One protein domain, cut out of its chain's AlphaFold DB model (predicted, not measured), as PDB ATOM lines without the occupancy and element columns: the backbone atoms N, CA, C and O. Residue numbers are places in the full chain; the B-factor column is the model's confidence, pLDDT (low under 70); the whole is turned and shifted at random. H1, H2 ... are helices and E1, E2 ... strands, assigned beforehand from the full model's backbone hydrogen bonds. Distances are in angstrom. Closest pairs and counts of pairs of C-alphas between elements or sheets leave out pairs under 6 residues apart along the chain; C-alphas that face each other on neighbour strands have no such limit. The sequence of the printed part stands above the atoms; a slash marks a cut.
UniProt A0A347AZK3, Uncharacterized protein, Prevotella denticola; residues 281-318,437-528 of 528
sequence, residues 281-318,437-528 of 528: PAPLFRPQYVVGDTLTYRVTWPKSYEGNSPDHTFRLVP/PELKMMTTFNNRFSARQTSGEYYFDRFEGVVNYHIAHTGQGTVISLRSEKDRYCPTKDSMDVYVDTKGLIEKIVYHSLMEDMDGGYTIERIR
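Overview. This is residues 281 to 318 and 437 to 528 of the 528 residues of an uncharacterized protein of Prevotella denticola (UniProt A0A347AZK3). One broad antiparallel sheet of eight strands, twisted and curled like part of a barrel, wraps round one short helix, H1, which sits in its hollow; no named helix covers the other face. The unnamed stretch of residues 281 to 294 runs past one end of the strands before it leads into E1. The printed part has 130 residues, with E1 E2 H1 E3 E4 E5 E6 E7 E8 along the chain and the sheet order E2 E1 E8 E7 E6 E5 E4 E3. It is mostly strand and compact, with a radius of gyration of the C-alphas of 15.2 A and spans of 42 by 35 by 24 A.

Along the chain. E6, residues 493 to 501, and E7, residues 506 to 515, are each 26.9 A long, and their centres are nearest to the mean of the C-alphas. E8, residues 518 to 527, is 28.5 A long and ends at C-alpha 527 (31.046, -20.202, 12.724). E5 is residues 477 to 484, 23.6 A; E4 is residues 465 to 474, 27.9 A; E3 is residues 455 to 460, 14.3 A. E1, residues 295 to 300, 16.6 A, begins at C-alpha 295 (24.974, -15.509, 14.520), and E2 is residues 312 to 318, 20.0 A. H1, residues 437 to 444, is 10.7 A long and begins at C-alpha 437 (15.433, -29.322, 15.806).

Arrangement. E3 E4 E5 E6 E7 E8 form a meander, each strand the antiparallel neighbour of the one before. E7 and E6 run at 173 degrees, with N 497 and O 510 2.9 A apart, within hydrogen-bond range. E8 and E7 stand at 175 degrees, with N 524 and O 509 at 2.8 A. On the way to the edge strand E3, E6 and E5 have N 498 and O 480 at 2.8 A, E5 and E4 have N 470 and O 481 at 2.9 A, and E4 and E3, at 137 degrees, have N 458 and O 467 at 2.9 A. Beyond E8, E1 is antiparallel to it at 154 degrees, with N 298 and O 525 at 2.8 A. The hairpin of E1 and E2 has N 297 and O 314 at 2.9 A, and E2 is the other edge strand. From edge to edge the strands' lines turn by 76 degrees and the way across the sheet by 93 degrees; E2 and E3 are apart. H1 is on the sheet, which curls round it: its closest C-alphas to E8 are those of Glu 438 and Ile 524, 7.2 A, and to E7 those of Met 442 and Ile 506, 7.9 A. In H1 every O i to N i+4 pair is within hydrogen-bond range.

Size, cuts and confidence. The two C-alphas farthest apart, of Gly 292 and Arg 488, are 46.7 A apart. Residues 319 to 436 are not printed, and C-alphas 318 and 437 are 18.9 A apart across this cut. The link from E1 to E2, 11 residues, is long. The mean pLDDT of the printed part is 77.6; 34 residues are under 70, among them 303 to 310, 437 to 440, 486 to 492 and 514 to 520.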
ATOM      1  N   PRO A 281      15.299 -14.686  38.792       64.50
ATOM      2  CA  PRO A 281      16.685 -15.016  39.047       64.50
ATOM      3  C   PRO A 281      17.520 -14.655  37.817       64.50
ATOM      4  O   PRO A 281      17.122 -14.921  36.682       64.50
ATOM      5  N   ALA A 282      18.688 -14.049  38.053       74.00
ATOM      6  CA  ALA A 282      19.579 -13.642  36.975       74.00
ATOM      7  C   ALA A 282      19.857 -14.837  36.039       74.00
ATOM      8  O   ALA A 282      20.169 -15.930  36.539       74.00
ATOM      9  N   PRO A 283      19.743 -14.655  34.712       75.75
ATOM     10  CA  PRO A 283      19.966 -15.736  33.765       75.75
ATOM     11  C   PRO A 283      21.410 -16.238  33.875       75.75
ATOM     12  O   PRO A 283      22.320 -15.485  34.228       75.75
ATOM     13  N   LEU A 284      21.620 -17.525  33.587       80.44
ATOM     14  CA  LEU A 284      22.926 -18.187  33.679       80.44
ATOM     15  C   LEU A 284      24.009 -17.485  32.850       80.44
ATOM     16  O   LEU A 284      25.172 -17.429  33.243       80.44
ATOM     17  N   PHE A 285      23.618 -16.943  31.706       79.25
ATOM     18  CA  PHE A 285      24.455 -16.138  30.833       79.25
ATOM     19  C   PHE A 285      23.625 -14.998  30.243       79.25
ATOM     20  O   PHE A 285      22.395 -15.000  30.319       79.25
ATOM     21  N   ARG A 286      24.301 -13.994  29.672       76.56
ATOM     22  CA  ARG A 286      23.613 -12.881  29.006       76.56
ATOM     23  C   ARG A 286      22.711 -13.400  27.872       76.56
ATOM     24  O   ARG A 286      23.060 -14.410  27.263       76.56
ATOM     25  N   PRO A 287      21.635 -12.683  27.508       75.38
ATOM     26  CA  PRO A 287      20.836 -13.032  26.340       75.38
ATOM     27  C   PRO A 287      21.706 -13.202  25.091       75.38
ATOM     28  O   PRO A 287      22.558 -12.359  24.791       75.38
ATOM     29  N   GLN A 288      21.479 -14.291  24.358       76.94
ATOM     30  CA  GLN A 288      22.288 -14.631  23.183       76.94
ATOM     31  C   GLN A 288      22.062 -13.681  22.003       76.94
ATOM     32  O   GLN A 288      22.924 -13.524  21.141       76.94
ATOM     33  N   TYR A 289      20.881 -13.068  21.952       83.19
ATOM     34  CA  TYR A 289      20.386 -12.351  20.788       83.19
ATOM     35  C   TYR A 289      20.431 -10.849  21.036       83.19
ATOM     36  O   TYR A 289      19.611 -10.309  21.778       83.19
ATOM     37  N   VAL A 290      21.390 -10.173  20.407       84.44
ATOM     38  CA  VAL A 290      21.539  -8.716  20.460       84.44
ATOM     39  C   VAL A 290      21.291  -8.141  19.072       84.44
ATOM     40  O   VAL A 290      21.837  -8.623  18.081       84.44
ATOM     41  N   VAL A 291      20.442  -7.116  18.988       87.38
ATOM     42  CA  VAL A 291      20.144  -6.444  17.717       87.38
ATOM     43  C   VAL A 291      21.430  -5.858  17.135       87.38
ATOM     44  O   VAL A 291      22.159  -5.143  17.820       87.38
ATOM     45  N   GLY A 292      21.690  -6.162  15.864       85.31
ATOM     46  CA  GLY A 292      22.924  -5.797  15.160       85.31
ATOM     47  C   GLY A 292      23.918  -6.951  15.013       85.31
ATOM     48  O   GLY A 292      24.759  -6.893  14.117       85.31
ATOM     49  N   ASP A 293      23.786  -8.018  15.805       88.00
ATOM     50  CA  ASP A 293      24.581  -9.232  15.626       88.00
ATOM     51  C   ASP A 293      24.013 -10.103  14.490       88.00
ATOM     52  O   ASP A 293      22.839 -10.043  14.125       88.00
ATOM     53  N   THR A 294      24.857 -10.953  13.908       91.31
ATOM     54  CA  THR A 294      24.425 -12.052  13.035       91.31
ATOM     55  C   THR A 294      25.158 -13.303  13.471       91.31
ATOM     56  O   THR A 294      26.378 -13.396  13.340       91.31
ATOM     57  N   LEU A 295      24.415 -14.263  14.014       90.25
ATOM     58  CA  LEU A 295      24.974 -15.509  14.520       90.25
ATOM     59  C   LEU A 295      24.856 -16.572  13.433       90.25
ATOM     60  O   LEU A 295      23.748 -16.878  12.994       90.25
ATOM     61  N   THR A 296      25.985 -17.121  12.991       91.81
ATOM     62  CA  THR A 296      26.026 -18.161  11.955       91.81
ATOM     63  C   THR A 296      26.381 -19.494  12.587       91.81
ATOM     64  O   THR A 296      27.347 -19.581  13.344       91.81
ATOM     65  N   TYR A 297      25.627 -20.533  12.250       90.25
ATOM     66  CA  TYR A 297      25.820 -21.881  12.763       90.25
ATOM     67  C   TYR A 297      25.909 -22.883  11.618       90.25
ATOM     68  O   TYR A 297      25.264 -22.730  10.579       90.25
ATOM     69  N   ARG A 298      26.719 -23.916  11.829       90.00
ATOM     70  CA  ARG A 298      26.796 -25.114  11.002       90.00
ATOM     71  C   ARG A 298      26.200 -26.276  11.762       90.00
ATOM     72  O   ARG A 298      26.517 -26.462  12.931       90.00
ATOM     73  N   VAL A 299      25.407 -27.071  11.069       86.19
ATOM     74  CA  VAL A 299      24.909 -28.352  11.544       86.19
ATOM     75  C   VAL A 299      25.678 -29.454  10.839       86.19
ATOM     76  O   VAL A 299      25.855 -29.399   9.621       86.19
ATOM     77  N   THR A 300      26.132 -30.443  11.599       85.44
ATOM     78  CA  THR A 300      26.854 -31.608  11.091       85.44
ATOM     79  C   THR A 300      26.248 -32.886  11.645       85.44
ATOM     80  O   THR A 300      26.089 -33.023  12.861       85.44
ATOM     81  N   TRP A 301      25.950 -33.832  10.759       78.06
ATOM     82  CA  TRP A 301      25.365 -35.124  11.111       78.06
ATOM     83  C   TRP A 301      26.403 -36.250  10.963       78.06
ATOM     84  O   TRP A 301      27.118 -36.294   9.962       78.06
ATOM     85  N   PRO A 302      26.497 -37.198  11.915       70.75
ATOM     86  CA  PRO A 302      27.486 -38.273  11.866       70.75
ATOM     87  C   PRO A 302      27.243 -39.285  10.736       70.75
ATOM     88  O   PRO A 302      28.186 -39.925  10.273       70.75
ATOM     89  N   LYS A 303      25.990 -39.452  10.289       65.69
ATOM     90  CA  LYS A 303      25.599 -40.331   9.177       65.69
ATOM     91  C   LYS A 303      24.665 -39.582   8.230       65.69
ATOM     92  O   LYS A 303      23.825 -38.803   8.675       65.69
ATOM     93  N   SER A 304      24.801 -39.829   6.927       54.72
ATOM     94  CA  SER A 304      23.872 -39.302   5.929       54.72
ATOM     95  C   SER A 304      22.487 -39.914   6.129       54.72
ATOM     96  O   SER A 304      22.327 -41.135   6.128       54.72
ATOM     97  N   TYR A 305      21.473 -39.067   6.292       48.88
ATOM     98  CA  TYR A 305      20.083 -39.507   6.259       48.88
ATOM     99  C   TYR A 305      19.677 -39.670   4.789       48.88
ATOM    100  O   TYR A 305      19.800 -38.731   4.003       48.88
ATOM    101  N   GLU A 306      19.251 -40.873   4.392       48.56
ATOM    102  CA  GLU A 306      18.785 -41.173   3.024       48.56
ATOM    103  C   GLU A 306      19.778 -40.785   1.901       48.56
ATOM    104  O   GLU A 306      19.390 -40.334   0.826       48.56
ATOM    105  N   GLY A 307      21.088 -40.950   2.130       41.94
ATOM    106  CA  GLY A 307      22.108 -40.777   1.085       41.94
ATOM    107  C   GLY A 307      22.481 -39.328   0.737       41.94
ATOM    108  O   GLY A 307      23.382 -39.128  -0.075       41.94
ATOM    109  N   ASN A 308      21.876 -38.328   1.384       42.94
ATOM    110  CA  ASN A 308      22.325 -36.935   1.334       42.94
ATOM    111  C   ASN A 308      23.003 -36.556   2.659       42.94
ATOM    112  O   ASN A 308      22.545 -36.949   3.731       42.94
ATOM    113  N   SER A 309      24.098 -35.791   2.599       55.69
ATOM    114  CA  SER A 309      24.636 -35.151   3.807       55.69
ATOM    115  C   SER A 309      23.628 -34.079   4.252       55.69
ATOM    116  O   SER A 309      23.349 -33.177   3.459       55.69
ATOM    117  N   PRO A 310      23.039 -34.170   5.461       64.81
ATOM    118  CA  PRO A 310      22.115 -33.168   5.992       64.81
ATOM    119  C   PRO A 310      22.859 -31.966   6.594       64.81
ATOM    120  O   PRO A 310      22.250 -31.126   7.261       64.81
ATOM    121  N   ASP A 311      24.175 -31.895   6.380       78.94
ATOM    122  CA  ASP A 311      25.011 -30.795   6.821       78.94
ATOM    123  C   ASP A 311      24.563 -29.515   6.136       78.94
ATOM    124  O   ASP A 311      24.429 -29.437   4.912       78.94
ATOM    125  N   HIS A 312      24.320 -28.500   6.946       81.88
ATOM    126  CA  HIS A 312      23.737 -27.265   6.470       81.88
ATOM    127  C   HIS A 312      24.151 -26.114   7.376       81.88
ATOM    128  O   HIS A 312      24.668 -26.306   8.480       81.88
ATOM    129  N   THR A 313      23.965 -24.896   6.894       87.12
ATOM    130  CA  THR A 313      24.237 -23.684   7.656       87.12
ATOM    131  C   THR A 313      22.986 -22.843   7.789       87.12
ATOM    132  O   THR A 313      22.147 -22.755   6.887       87.12
ATOM    133  N   PHE A 314      22.871 -22.187   8.933       86.69
ATOM    134  CA  PHE A 314      21.817 -21.222   9.169       86.69
ATOM    135  C   PHE A 314      22.350 -19.995   9.888       86.69
ATOM    136  O   PHE A 314      23.400 -20.009  10.535       86.69
ATOM    137  N   ARG A 315      21.608 -18.900   9.751       88.88
ATOM    138  CA  ARG A 315      21.887 -17.630  10.408       88.88
ATOM    139  C   ARG A 315      20.689 -17.199  11.228       88.88
ATOM    140  O   ARG A 315      19.554 -17.306  10.767       88.88
ATOM    141  N   LEU A 316      20.976 -16.670  12.408       88.75
ATOM    142  CA  LEU A 316      20.028 -15.986  13.271       88.75
ATOM    143  C   LEU A 316      20.399 -14.507  13.306       88.75
ATOM    144  O   LEU A 316      21.496 -14.142  13.737       88.75
ATOM    145  N   VAL A 317      19.481 -13.666  12.838       91.00
ATOM    146  CA  VAL A 317      19.611 -12.207  12.846       91.00
ATOM    147  C   VAL A 317      18.579 -11.652  13.826       91.00
ATOM    148  O   VAL A 317      17.383 -11.666  13.522       91.00
ATOM    149  N   PRO A 318      18.987 -11.187  15.018       89.75
ATOM    150  CA  PRO A 318      18.060 -10.602  15.974       89.75
ATOM    151  C   PRO A 318      17.438  -9.316  15.424       89.75
ATOM    152  O   PRO A 318      18.128  -8.328  15.175       89.75
ATOM    153  N   PRO A 437      15.244 -29.052  14.382       61.78
ATOM    154  CA  PRO A 437      15.433 -29.322  15.806       61.78
ATOM    155  C   PRO A 437      16.490 -28.405  16.442       61.78
ATOM    156  O   PRO A 437      16.429 -28.119  17.638       61.78
ATOM    157  N   GLU A 438      17.400 -27.870  15.631       67.94
ATOM    158  CA  GLU A 438      18.407 -26.899  16.025       67.94
ATOM    159  C   GLU A 438      17.789 -25.592  16.514       67.94
ATOM    160  O   GLU A 438      18.301 -24.997  17.456       67.94
ATOM    161  N   LEU A 439      16.665 -25.156  15.940       68.44
ATOM    162  CA  LEU A 439      15.983 -23.938  16.373       68.44
ATOM    163  C   LEU A 439      15.388 -24.082  17.764       68.44
ATOM    164  O   LEU A 439      15.640 -23.224  18.612       68.44
ATOM    165  N   LYS A 440      14.679 -25.193  18.007       69.06
ATOM    166  CA  LYS A 440      14.154 -25.530  19.335       69.06
ATOM    167  C   LYS A 440      15.289 -25.541  20.352       69.06
ATOM    168  O   LYS A 440      15.165 -24.963  21.426       69.06
ATOM    169  N   MET A 441      16.422 -26.148  20.002       73.50
ATOM    170  CA  MET A 441      17.589 -26.173  20.876       73.50
ATOM    171  C   MET A 441      18.149 -24.775  21.142       73.50
ATOM    172  O   MET A 441      18.338 -24.415  22.297       73.50
ATOM    173  N   MET A 442      18.386 -23.971  20.105       74.56
ATOM    174  CA  MET A 442      19.009 -22.653  20.249       74.56
ATOM    175  C   MET A 442      18.190 -21.703  21.133       74.56
ATOM    176  O   MET A 442      18.781 -20.969  21.931       74.56
ATOM    177  N   THR A 443      16.856 -21.737  21.032       70.44
ATOM    178  CA  THR A 443      15.971 -20.897  21.854       70.44
ATOM    179  C   THR A 443      15.780 -21.451  23.262       70.44
ATOM    180  O   THR A 443      15.803 -20.665  24.206       70.44
ATOM    181  N   THR A 444      15.697 -22.779  23.433       72.06
ATOM    182  CA  THR A 444      15.420 -23.408  24.740       72.06
ATOM    183  C   THR A 444      16.459 -23.066  25.801       72.06
ATOM    184  O   THR A 444      16.101 -22.972  26.962       72.06
ATOM    185  N   PHE A 445      17.739 -22.868  25.469       74.38
ATOM    186  CA  PHE A 445      18.745 -22.527  26.494       74.38
ATOM    187  C   PHE A 445      18.771 -21.047  26.859       74.38
ATOM    188  O   PHE A 445      19.333 -20.681  27.894       74.38
ATOM    189  N   ASN A 446      18.189 -20.181  26.032       64.50
ATOM    190  CA  ASN A 446      18.175 -18.757  26.309       64.50
ATOM    191  C   ASN A 446      17.225 -18.499  27.492       64.50
ATOM    192  O   ASN A 446      16.036 -18.754  27.395       64.50
ATOM    193  N   ASN A 447      17.755 -18.013  28.617       63.94
ATOM    194  CA  ASN A 447      17.017 -17.737  29.860       63.94
ATOM    195  C   ASN A 447      16.448 -18.950  30.622       63.94
ATOM    196  O   ASN A 447      15.779 -18.748  31.633       63.94
ATOM    197  N   ARG A 448      16.732 -20.198  30.226       72.38
ATOM    198  CA  ARG A 448      16.169 -21.370  30.926       72.38
ATOM    199  C   ARG A 448      16.814 -21.646  32.272       72.38
ATOM    200  O   ARG A 448      16.113 -21.878  33.252       72.38
ATOM    201  N   PHE A 449      18.140 -21.569  32.319       77.75
ATOM    202  CA  PHE A 449      18.908 -21.769  33.540       77.75
ATOM    203  C   PHE A 449      19.226 -20.433  34.208       77.75
ATOM    204  O   PHE A 449      19.489 -19.430  33.537       77.75
ATOM    205  N   SER A 450      19.237 -20.425  35.536       76.44
ATOM    206  CA  SER A 450      19.686 -19.284  36.334       76.44
ATOM    207  C   SER A 450      21.144 -19.433  36.761       76.44
ATOM    208  O   SER A 450      21.655 -20.542  36.898       76.44
ATOM    209  N   ALA A 451      21.806 -18.314  37.057       78.69
ATOM    210  CA  ALA A 451      23.211 -18.286  37.473       78.69
ATOM    211  C   ALA A 451      23.515 -19.030  38.790       78.69
ATOM    212  O   ALA A 451      24.678 -19.205  39.140       78.69
ATOM    213  N   ARG A 452      22.489 -19.431  39.550       79.44
ATOM    214  CA  ARG A 452      22.639 -20.166  40.818       79.44
ATOM    215  C   ARG A 452      22.487 -21.679  40.662       79.44
ATOM    216  O   ARG A 452      22.759 -22.401  41.615       79.44
ATOM    217  N   GLN A 453      22.023 -22.153  39.508       82.62
ATOM    218  CA  GLN A 453      21.818 -23.575  39.264       82.62
ATOM    219  C   GLN A 453      23.128 -24.247  38.859       82.62
ATOM    220  O   GLN A 453      23.876 -23.737  38.030       82.62
ATOM    221  N   THR A 454      23.377 -25.424  39.426       87.19
ATOM    222  CA  THR A 454      24.529 -26.272  39.081       87.19
ATOM    223  C   THR A 454      24.106 -27.658  38.615       87.19
ATOM    224  O   THR A 454      24.848 -28.314  37.896       87.19
ATOM    225  N   SER A 455      22.924 -28.123  39.008       89.62
ATOM    226  CA  SER A 455      22.367 -29.410  38.597       89.62
ATOM    227  C   SER A 455      20.890 -29.501  38.963       89.62
ATOM    228  O   SER A 455      20.443 -28.795  39.869       89.62
ATOM    229  N   GLY A 456      20.158 -30.407  38.324       84.69
ATOM    230  CA  GLY A 456      18.771 -30.705  38.663       84.69
ATOM    231  C   GLY A 456      18.110 -31.617  37.639       84.69
ATOM    232  O   GLY A 456      18.782 -32.189  36.781       84.69
ATOM    233  N   GLU A 457      16.789 -31.715  37.720       81.38
ATOM    234  CA  GLU A 457      15.961 -32.428  36.749       81.38
ATOM    235  C   GLU A 457      15.130 -31.439  35.942       81.38
ATOM    236  O   GLU A 457      14.747 -30.378  36.440       81.38
ATOM    237  N   TYR A 458      14.865 -31.782  34.687       74.50
ATOM    238  CA  TYR A 458      14.128 -30.921  33.780       74.50
ATOM    239  C   TYR A 458      13.411 -31.739  32.705       74.50
ATOM    240  O   TYR A 458      13.995 -32.673  32.169       74.50
ATOM    241  N   TYR A 459      12.171 -31.403  32.351       72.56
ATOM    242  CA  TYR A 459      11.541 -31.986  31.163       72.56
ATOM    243  C   TYR A 459      12.034 -31.278  29.907       72.56
ATOM    244  O   TYR A 459      11.833 -30.076  29.764       72.56
ATOM    245  N   PHE A 460      12.656 -32.008  28.987       70.69
ATOM    246  CA  PHE A 460      13.183 -31.425  27.761       70.69
ATOM    247  C   PHE A 460      12.503 -32.081  26.565       70.69
ATOM    248  O   PHE A 460      12.826 -33.214  26.226       70.69
ATOM    249  N   ASP A 461      11.605 -31.360  25.890       63.56
ATOM    250  CA  ASP A 461      10.759 -31.903  24.820       63.56
ATOM    251  C   ASP A 461      11.523 -32.698  23.753       63.56
ATOM    252  O   ASP A 461      11.005 -33.660  23.206       63.56
ATOM    253  N   ARG A 462      12.762 -32.302  23.423       67.88
ATOM    254  CA  ARG A 462      13.568 -33.013  22.415       67.88
ATOM    255  C   ARG A 462      13.898 -34.451  22.820       67.88
ATOM    256  O   ARG A 462      14.127 -35.270  21.942       67.88
ATOM    257  N   PHE A 463      13.982 -34.713  24.118       66.50
ATOM    258  CA  PHE A 463      14.240 -36.032  24.686       66.50
ATOM    259  C   PHE A 463      12.924 -36.778  24.949       66.50
ATOM    260  O   PHE A 463      12.964 -37.901  25.439       66.50
ATOM    261  N   GLU A 464      11.775 -36.132  24.689       64.94
ATOM    262  CA  GLU A 464      10.427 -36.626  24.993       64.94
ATOM    263  C   GLU A 464      10.287 -37.110  26.449       64.94
ATOM    264  O   GLU A 464       9.439 -37.935  26.773       64.94
ATOM    265  N   GLY A 465      11.109 -36.565  27.355       69.75
ATOM    266  CA  GLY A 465      11.247 -37.077  28.711       69.75
ATOM    267  C   GLY A 465      12.032 -36.165  29.648       69.75
ATOM    268  O   GLY A 465      12.493 -35.074  29.292       69.75
ATOM    269  N   VAL A 466      12.151 -36.621  30.895       76.12
ATOM    270  CA  VAL A 466      12.898 -35.919  31.941       76.12
ATOM    271  C   VAL A 466      14.387 -36.213  31.805       76.12
ATOM    272  O   VAL A 466      14.816 -37.359  31.675       76.12
ATOM    273  N   VAL A 467      15.179 -35.149  31.838       79.50
ATOM    274  CA  VAL A 467      16.632 -35.181  31.769       79.50
ATOM    275  C   VAL A 467      17.235 -34.677  33.068       79.50
ATOM    276  O   VAL A 467      16.785 -33.693  33.657       79.50
ATOM    277  N   ASN A 468      18.317 -35.326  33.475       88.12
ATOM    278  CA  ASN A 468      19.207 -34.800  34.492       88.12
ATOM    279  C   ASN A 468      20.151 -33.801  33.832       88.12
ATOM    280  O   ASN A 468      20.794 -34.127  32.828       88.12
ATOM    281  N   TYR A 469      20.253 -32.604  34.402       89.31
ATOM    282  CA  TYR A 469      21.177 -31.583  33.940       89.31
ATOM    283  C   TYR A 469      22.288 -31.311  34.951       89.31
ATOM    284  O   TYR A 469      22.082 -31.357  36.165       89.31
ATOM    285  N   HIS A 470      23.471 -30.983  34.440       93.56
ATOM    286  CA  HIS A 470      24.619 -30.510  35.206       93.56
ATOM    287  C   HIS A 470      25.246 -29.306  34.499       93.56
ATOM    288  O   HIS A 470      25.420 -29.315  33.283       93.56
ATOM    289  N   ILE A 471      25.617 -28.283  35.262       92.81
ATOM    290  CA  ILE A 471      26.172 -27.020  34.780       92.81
ATOM    291  C   ILE A 471      27.560 -26.849  35.386       92.81
ATOM    292  O   ILE A 471      27.723 -26.749  36.601       92.81
ATOM    293  N   ALA A 472      28.572 -26.823  34.526       92.06
ATOM    294  CA  ALA A 472      29.960 -26.626  34.907       92.06
ATOM    295  C   ALA A 472      30.465 -25.277  34.391       92.06
ATOM    296  O   ALA A 472      30.396 -24.989  33.195       92.06
ATOM    297  N   HIS A 473      31.041 -24.474  35.283       89.12
ATOM    298  CA  HIS A 473      31.759 -23.260  34.907       89.12
ATOM    299  C   HIS A 473      33.249 -23.566  34.774       89.12
ATOM    300  O   HIS A 473      33.887 -24.062  35.700       89.12
ATOM    301  N   THR A 474      33.807 -23.263  33.611       82.88
ATOM    302  CA  THR A 474      35.212 -23.499  33.270       82.88
ATOM    303  C   THR A 474      35.885 -22.176  32.906       82.88
ATOM    304  O   THR A 474      35.220 -21.194  32.577       82.88
ATOM    305  N   GLY A 475      37.221 -22.140  32.889       82.38
ATOM    306  CA  GLY A 475      37.959 -20.957  32.420       82.38
ATOM    307  C   GLY A 475      37.688 -20.587  30.952       82.38
ATOM    308  O   GLY A 475      38.034 -19.487  30.531       82.38
ATOM    309  N   GLN A 476      37.074 -21.485  30.176       82.25
ATOM    310  CA  GLN A 476      36.736 -21.290  28.764       82.25
ATOM    311  C   GLN A 476      35.265 -20.901  28.540       82.25
ATOM    312  O   GLN A 476      34.906 -20.534  27.424       82.25
ATOM    313  N   GLY A 477      34.428 -20.927  29.582       89.75
ATOM    314  CA  GLY A 477      32.991 -20.679  29.478       89.75
ATOM    315  C   GLY A 477      32.163 -21.643  30.328       89.75
ATOM    316  O   GLY A 477      32.666 -22.229  31.287       89.75
ATOM    317  N   THR A 478      30.893 -21.820  29.980       92.06
ATOM    318  CA  THR A 478      29.952 -22.693  30.698       92.06
ATOM    319  C   THR A 478      29.589 -23.905  29.848       92.06
ATOM    320  O   THR A 478      29.366 -23.774  28.647       92.06
ATOM    321  N   VAL A 479      29.516 -25.082  30.471       93.56
ATOM    322  CA  VAL A 479      29.051 -26.322  29.839       93.56
ATOM    323  C   VAL A 479      27.795 -26.804  30.554       93.56
ATOM    324  O   VAL A 479      27.815 -26.972  31.773       93.56
ATOM    325  N   ILE A 480      26.719 -27.025  29.801       92.44
ATOM    326  CA  ILE A 480      25.469 -27.614  30.293       92.44
ATOM    327  C   ILE A 480      25.344 -29.010  29.696       92.44
ATOM    328  O   ILE A 480      25.244 -29.157  28.480       92.44
ATOM    329  N   SER A 481      25.329 -30.022  30.550       92.62
ATOM    330  CA  SER A 481      25.182 -31.421  30.165       92.62
ATOM    331  C   SER A 481      23.804 -31.922  30.560       92.62
ATOM    332  O   SER A 481      23.468 -31.885  31.736       92.62
ATOM    333  N   LEU A 482      23.035 -32.417  29.594       89.69
ATOM    334  CA  LEU A 482      21.724 -33.044  29.763       89.69
ATOM    335  C   LEU A 482      21.836 -34.533  29.441       89.69
ATOM    336  O   LEU A 482      22.473 -34.903  28.449       89.69
ATOM    337  N   ARG A 483      21.237 -35.395  30.258       88.69
ATOM    338  CA  ARG A 483      21.218 -36.852  30.062       88.69
ATOM    339  C   ARG A 483      19.814 -37.375  30.362       88.69
ATOM    340  O   ARG A 483      19.330 -37.122  31.465       88.69
ATOM    341  N   SER A 484      19.179 -38.095  29.433       81.88
ATOM    342  CA  SER A 484      17.964 -38.844  29.789       81.88
ATOM    343  C   SER A 484      18.315 -40.105  30.565       81.88
ATOM    344  O   SER A 484      19.382 -40.709  30.402       81.88
ATOM    345  N   GLU A 485      17.385 -40.503  31.421       70.88
ATOM    346  CA  GLU A 485      17.349 -41.848  31.974       70.88
ATOM    347  C   GLU A 485      16.590 -42.762  31.012       70.88
ATOM    348  O   GLU A 485      15.619 -42.342  30.385       70.88
ATOM    349  N   LYS A 486      17.042 -44.016  30.889       63.00
ATOM    350  CA  LYS A 486      16.278 -45.033  30.164       63.00
ATOM    351  C   LYS A 486      15.053 -45.368  31.009       63.00
ATOM    352  O   LYS A 486      15.207 -45.825  32.141       63.00
ATOM    353  N   ASP A 487      13.873 -45.172  30.448       57.38
ATOM    354  CA  ASP A 487      12.598 -45.562  31.046       57.38
ATOM    355  C   ASP A 487      11.860 -46.500  30.078       57.38
ATOM    356  O   ASP A 487      12.133 -46.521  28.878       57.38
ATOM    357  N   ARG A 488      10.916 -47.290  30.592       48.84
ATOM    358  CA  ARG A 488      10.008 -48.159  29.836       48.84
ATOM    359  C   ARG A 488       9.305 -47.416  28.692       48.84
ATOM    360  O   ARG A 488       8.966 -48.050  27.699       48.84
ATOM    361  N   TYR A 489       9.105 -46.101  28.824       49.91
ATOM    362  CA  TYR A 489       8.411 -45.262  27.841       49.91
ATOM    363  C   TYR A 489       9.332 -44.431  26.937       49.91
ATOM    364  O   TYR A 489       8.928 -44.091  25.829       49.91
ATOM    365  N   CYS A 490      10.566 -44.154  27.369       54.38
ATOM    366  CA  CYS A 490      11.609 -43.518  26.561       54.38
ATOM    367  C   CYS A 490      12.791 -44.493  26.448       54.38
ATOM    368  O   CYS A 490      13.716 -44.449  27.269       54.38
ATOM    369  N   PRO A 491      12.775 -45.410  25.460       55.94
ATOM    370  CA  PRO A 491      13.827 -46.413  25.311       55.94
ATOM    371  C   PRO A 491      15.161 -45.800  24.852       55.94
ATOM    372  O   PRO A 491      16.198 -46.466  24.911       55.94
ATOM    373  N   THR A 492      15.139 -44.542  24.405       62.75
ATOM    374  CA  THR A 492      16.275 -43.754  23.929       62.75
ATOM    375  C   THR A 492      17.124 -43.208  25.071       62.75
ATOM    376  O   THR A 492      16.669 -42.439  25.924       62.75
ATOM    377  N   LYS A 493      18.416 -43.555  25.059       74.44
ATOM    378  CA  LYS A 493      19.403 -42.891  25.912       74.44
ATOM    379  C   LYS A 493      19.994 -41.717  25.149       74.44
ATOM    380  O   LYS A 493      20.962 -41.851  24.401       74.44
ATOM    381  N   ASP A 494      19.418 -40.560  25.385       80.25
ATOM    382  CA  ASP A 494      19.826 -39.324  24.757       80.25
ATOM    383  C   ASP A 494      20.790 -38.565  25.671       80.25
ATOM    384  O   ASP A 494      20.750 -38.622  26.908       80.25
ATOM    385  N   SER A 495      21.694 -37.824  25.049       87.19
ATOM    386  CA  SER A 495      22.588 -36.913  25.746       87.19
ATOM    387  C   SER A 495      22.817 -35.662  24.927       87.19
ATOM    388  O   SER A 495      22.866 -35.695  23.699       87.19
ATOM    389  N   MET A 496      22.969 -34.543  25.621       88.62
ATOM    390  CA  MET A 496      23.256 -33.268  24.996       88.62
ATOM    391  C   MET A 496      24.263 -32.492  25.825       88.62
ATOM    392  O   MET A 496      24.126 -32.414  27.042       88.62
ATOM    393  N   ASP A 497      25.254 -31.909  25.164       92.06
ATOM    394  CA  ASP A 497      26.209 -30.991  25.773       92.06
ATOM    395  C   ASP A 497      26.153 -29.644  25.052       92.06
ATOM    396  O   ASP A 497      26.296 -29.570  23.830       92.06
ATOM    397  N   VAL A 498      25.934 -28.574  25.814       91.75
ATOM    398  CA  VAL A 498      25.867 -27.193  25.328       91.75
ATOM    399  C   VAL A 498      27.055 -26.421  25.866       91.75
ATOM    400  O   VAL A 498      27.231 -26.299  27.075       91.75
ATOM    401  N   TYR A 499      27.856 -25.879  24.960       92.75
ATOM    402  CA  TYR A 499      29.050 -25.101  25.249       92.75
ATOM    403  C   TYR A 499      28.757 -23.627  24.986       92.75
ATOM    404  O   TYR A 499      28.402 -23.240  23.870       92.75
ATOM    405  N   VAL A 500      28.922 -22.808  26.019       91.56
ATOM    406  CA  VAL A 500      28.675 -21.366  26.002       91.56
ATOM    407  C   VAL A 500      29.986 -20.650  26.299       91.56
ATOM    408  O   VAL A 500      30.634 -20.957  27.298       91.56
ATOM    409  N   ASP A 501      30.381 -19.690  25.462       90.62
ATOM    410  CA  ASP A 501      31.628 -18.946  25.662       90.62
ATOM    411  C   ASP A 501      31.586 -18.025  26.891       90.62
ATOM    412  O   ASP A 501      30.553 -17.790  27.521       90.62
ATOM    413  N   THR A 502      32.735 -17.434  27.220       88.50
ATOM    414  CA  THR A 502      32.857 -16.433  28.293       88.50
ATOM    415  C   THR A 502      32.047 -15.158  28.048       88.50
ATOM    416  O   THR A 502      31.856 -14.369  28.972       88.50
ATOM    417  N   LYS A 503      31.550 -14.942  26.823       86.56
ATOM    418  CA  LYS A 503      30.627 -13.858  26.484       86.56
ATOM    419  C   LYS A 503      29.167 -14.308  26.575       86.56
ATOM    420  O   LYS A 503      28.304 -13.506  26.252       86.56
ATOM    421  N   GLY A 504      28.853 -15.532  26.995       83.69
ATOM    422  CA  GLY A 504      27.478 -16.006  27.129       83.69
ATOM    423  C   GLY A 504      26.788 -16.373  25.811       83.69
ATOM    424  O   GLY A 504      25.564 -16.391  25.759       83.69
ATOM    425  N   LEU A 505      27.540 -16.623  24.737       87.75
ATOM    426  CA  LEU A 505      26.993 -17.067  23.452       87.75
ATOM    427  C   LEU A 505      27.203 -18.572  23.274       87.75
ATOM    428  O   LEU A 505      28.298 -19.070  23.543       87.75
ATOM    429  N   ILE A 506      26.190 -19.284  22.771       89.75
ATOM    430  CA  ILE A 506      26.332 -20.703  22.427       89.75
ATOM    431  C   ILE A 506      27.375 -20.842  21.312       89.75
ATOM    432  O   ILE A 506      27.241 -20.277  20.226       89.75
ATOM    433  N   GLU A 507      28.435 -21.590  21.595       91.81
ATOM    434  CA  GLU A 507      29.466 -21.939  20.620       91.81
ATOM    435  C   GLU A 507      29.177 -23.268  19.959       91.81
ATOM    436  O   GLU A 507      29.434 -23.430  18.770       91.81
ATOM    437  N   LYS A 508      28.680 -24.228  20.736       92.56
ATOM    438  CA  LYS A 508      28.505 -25.589  20.266       92.56
ATOM    439  C   LYS A 508      27.399 -26.286  21.032       92.56
ATOM    440  O   LYS A 508      27.290 -26.145  22.245       92.56
ATOM    441  N   ILE A 509      26.624 -27.083  20.323       90.75
ATOM    442  CA  ILE A 509      25.675 -28.035  20.870       90.75
ATOM    443  C   ILE A 509      26.023 -29.390  20.278       90.75
ATOM    444  O   ILE A 509      26.151 -29.517  19.063       90.75
ATOM    445  N   VAL A 510      26.165 -30.399  21.124       90.25
ATOM    446  CA  VAL A 510      26.399 -31.777  20.703       90.25
ATOM    447  C   VAL A 510      25.256 -32.622  21.223       90.25
ATOM    448  O   VAL A 510      25.117 -32.762  22.432       90.25
ATOM    449  N   TYR A 511      24.448 -33.169  20.322       86.19
ATOM    450  CA  TYR A 511      23.346 -34.066  20.645       86.19
ATOM    451  C   TYR A 511      23.664 -35.476  20.162       86.19
ATOM    452  O   TYR A 511      24.046 -35.673  19.007       86.19
ATOM    453  N   HIS A 512      23.458 -36.451  21.038       83.88
ATOM    454  CA  HIS A 512      23.554 -37.869  20.728       83.88
ATOM    455  C   HIS A 512      22.270 -38.563  21.158       83.88
ATOM    456  O   HIS A 512      21.773 -38.313  22.257       83.88
ATOM    457  N   SER A 513      21.789 -39.468  20.314       76.81
ATOM    458  CA  SER A 513      20.659 -40.340  20.602       76.81
ATOM    459  C   SER A 513      21.069 -41.784  20.366       76.81
ATOM    460  O   SER A 513      21.489 -42.141  19.263       76.81
ATOM    461  N   LEU A 514      20.977 -42.601  21.412       64.69
ATOM    462  CA  LEU A 514      21.219 -44.037  21.346       64.69
ATOM    463  C   LEU A 514      19.868 -44.758  21.374       64.69
ATOM    464  O   LEU A 514      19.253 -44.879  22.437       64.69
ATOM    465  N   MET A 515      19.432 -45.256  20.216       58.44
ATOM    466  CA  MET A 515      18.444 -46.339  20.131       58.44
ATOM    467  C   MET A 515      19.163 -47.673  19.954       58.44
ATOM    468  O   MET A 515      20.248 -47.697  19.379       58.44
ATOM    469  N   GLU A 516      18.546 -48.768  20.411       48.19
ATOM    470  CA  GLU A 516      19.142 -50.115  20.497       48.19
ATOM    471  C   GLU A 516      19.823 -50.612  19.202       48.19
ATOM    472  O   GLU A 516      20.729 -51.428  19.313       48.19
ATOM    473  N   ASP A 517      19.528 -50.029  18.029       43.69
ATOM    474  CA  ASP A 517      20.211 -50.318  16.755       43.69
ATOM    475  C   ASP A 517      20.583 -49.081  15.897       43.69
ATOM    476  O   ASP A 517      21.018 -49.220  14.749       43.69
ATOM    477  N   MET A 518      20.446 -47.849  16.413       49.50
ATOM    478  CA  MET A 518      20.795 -46.623  15.676       49.50
ATOM    479  C   MET A 518      21.538 -45.603  16.546       49.50
ATOM    480  O   MET A 518      20.951 -44.954  17.408       49.50
ATOM    481  N   ASP A 519      22.827 -45.409  16.241       54.84
ATOM    482  CA  ASP A 519      23.590 -44.216  16.633       54.84
ATOM    483  C   ASP A 519      23.095 -43.019  15.811       54.84
ATOM    484  O   ASP A 519      23.450 -42.866  14.632       54.84
ATOM    485  N   GLY A 520      22.251 -42.200  16.433       67.12
ATOM    486  CA  GLY A 520      21.772 -40.924  15.918       67.12
ATOM    487  C   GLY A 520      22.418 -39.742  16.645       67.12
ATOM    488  O   GLY A 520      22.982 -39.869  17.730       67.12
ATOM    489  N   GLY A 521      22.344 -38.554  16.052       76.75
ATOM    490  CA  GLY A 521      22.862 -37.336  16.673       76.75
ATOM    491  C   GLY A 521      23.231 -36.269  15.657       76.75
ATOM    492  O   GLY A 521      23.189 -36.511  14.454       76.75
ATOM    493  N   TYR A 522      23.598 -35.093  16.148       79.75
ATOM    494  CA  TYR A 522      24.150 -34.009  15.341       79.75
ATOM    495  C   TYR A 522      24.916 -33.021  16.217       79.75
ATOM    496  O   TYR A 522      24.767 -32.969  17.439       79.75
ATOM    497  N   THR A 523      25.759 -32.226  15.574       87.44
ATOM    498  CA  THR A 523      26.461 -31.105  16.195       87.44
ATOM    499  C   THR A 523      25.999 -29.808  15.554       87.44
ATOM    500  O   THR A 523      25.972 -29.719  14.331       87.44
ATOM    501  N   ILE A 524      25.686 -28.803  16.366       87.88
ATOM    502  CA  ILE A 524      25.540 -27.412  15.929       87.88
ATOM    503  C   ILE A 524      26.777 -26.667  16.411       87.88
ATOM    504  O   ILE A 524      27.091 -26.714  17.595       87.88
ATOM    505  N   GLU A 525      27.477 -25.968  15.531       92.38
ATOM    506  CA  GLU A 525      28.683 -25.218  15.877       92.38
ATOM    507  C   GLU A 525      28.633 -23.812  15.285       92.38
ATOM    508  O   GLU A 525      28.314 -23.616  14.111       92.38
ATOM    509  N   ARG A 526      28.944 -22.812  16.109       91.12
ATOM    510  CA  ARG A 526      28.996 -21.412  15.707       91.12
ATOM    511  C   ARG A 526      30.217 -21.174  14.825       91.12
ATOM    512  O   ARG A 526      31.351 -21.395  15.246       91.12
ATOM    513  N   ILE A 527      29.988 -20.638  13.634       90.12
ATOM    514  CA  ILE A 527      31.046 -20.202  12.724       90.12
ATOM    515  C   ILE A 527      31.357 -18.736  13.037       90.12
ATOM    516  O   ILE A 527      30.442 -17.912  13.111       90.12
ATOM    517  N   ARG A 528      32.638 -18.428  13.263       77.94
ATOM    518  CA  ARG A 528      33.123 -17.067  13.529       77.94
ATOM    519  C   ARG A 528      33.494 -16.326  12.256       77.94
ATOM    520  O   ARG A 528      34.015 -16.988  11.331       77.94
TER     521      ARG A 528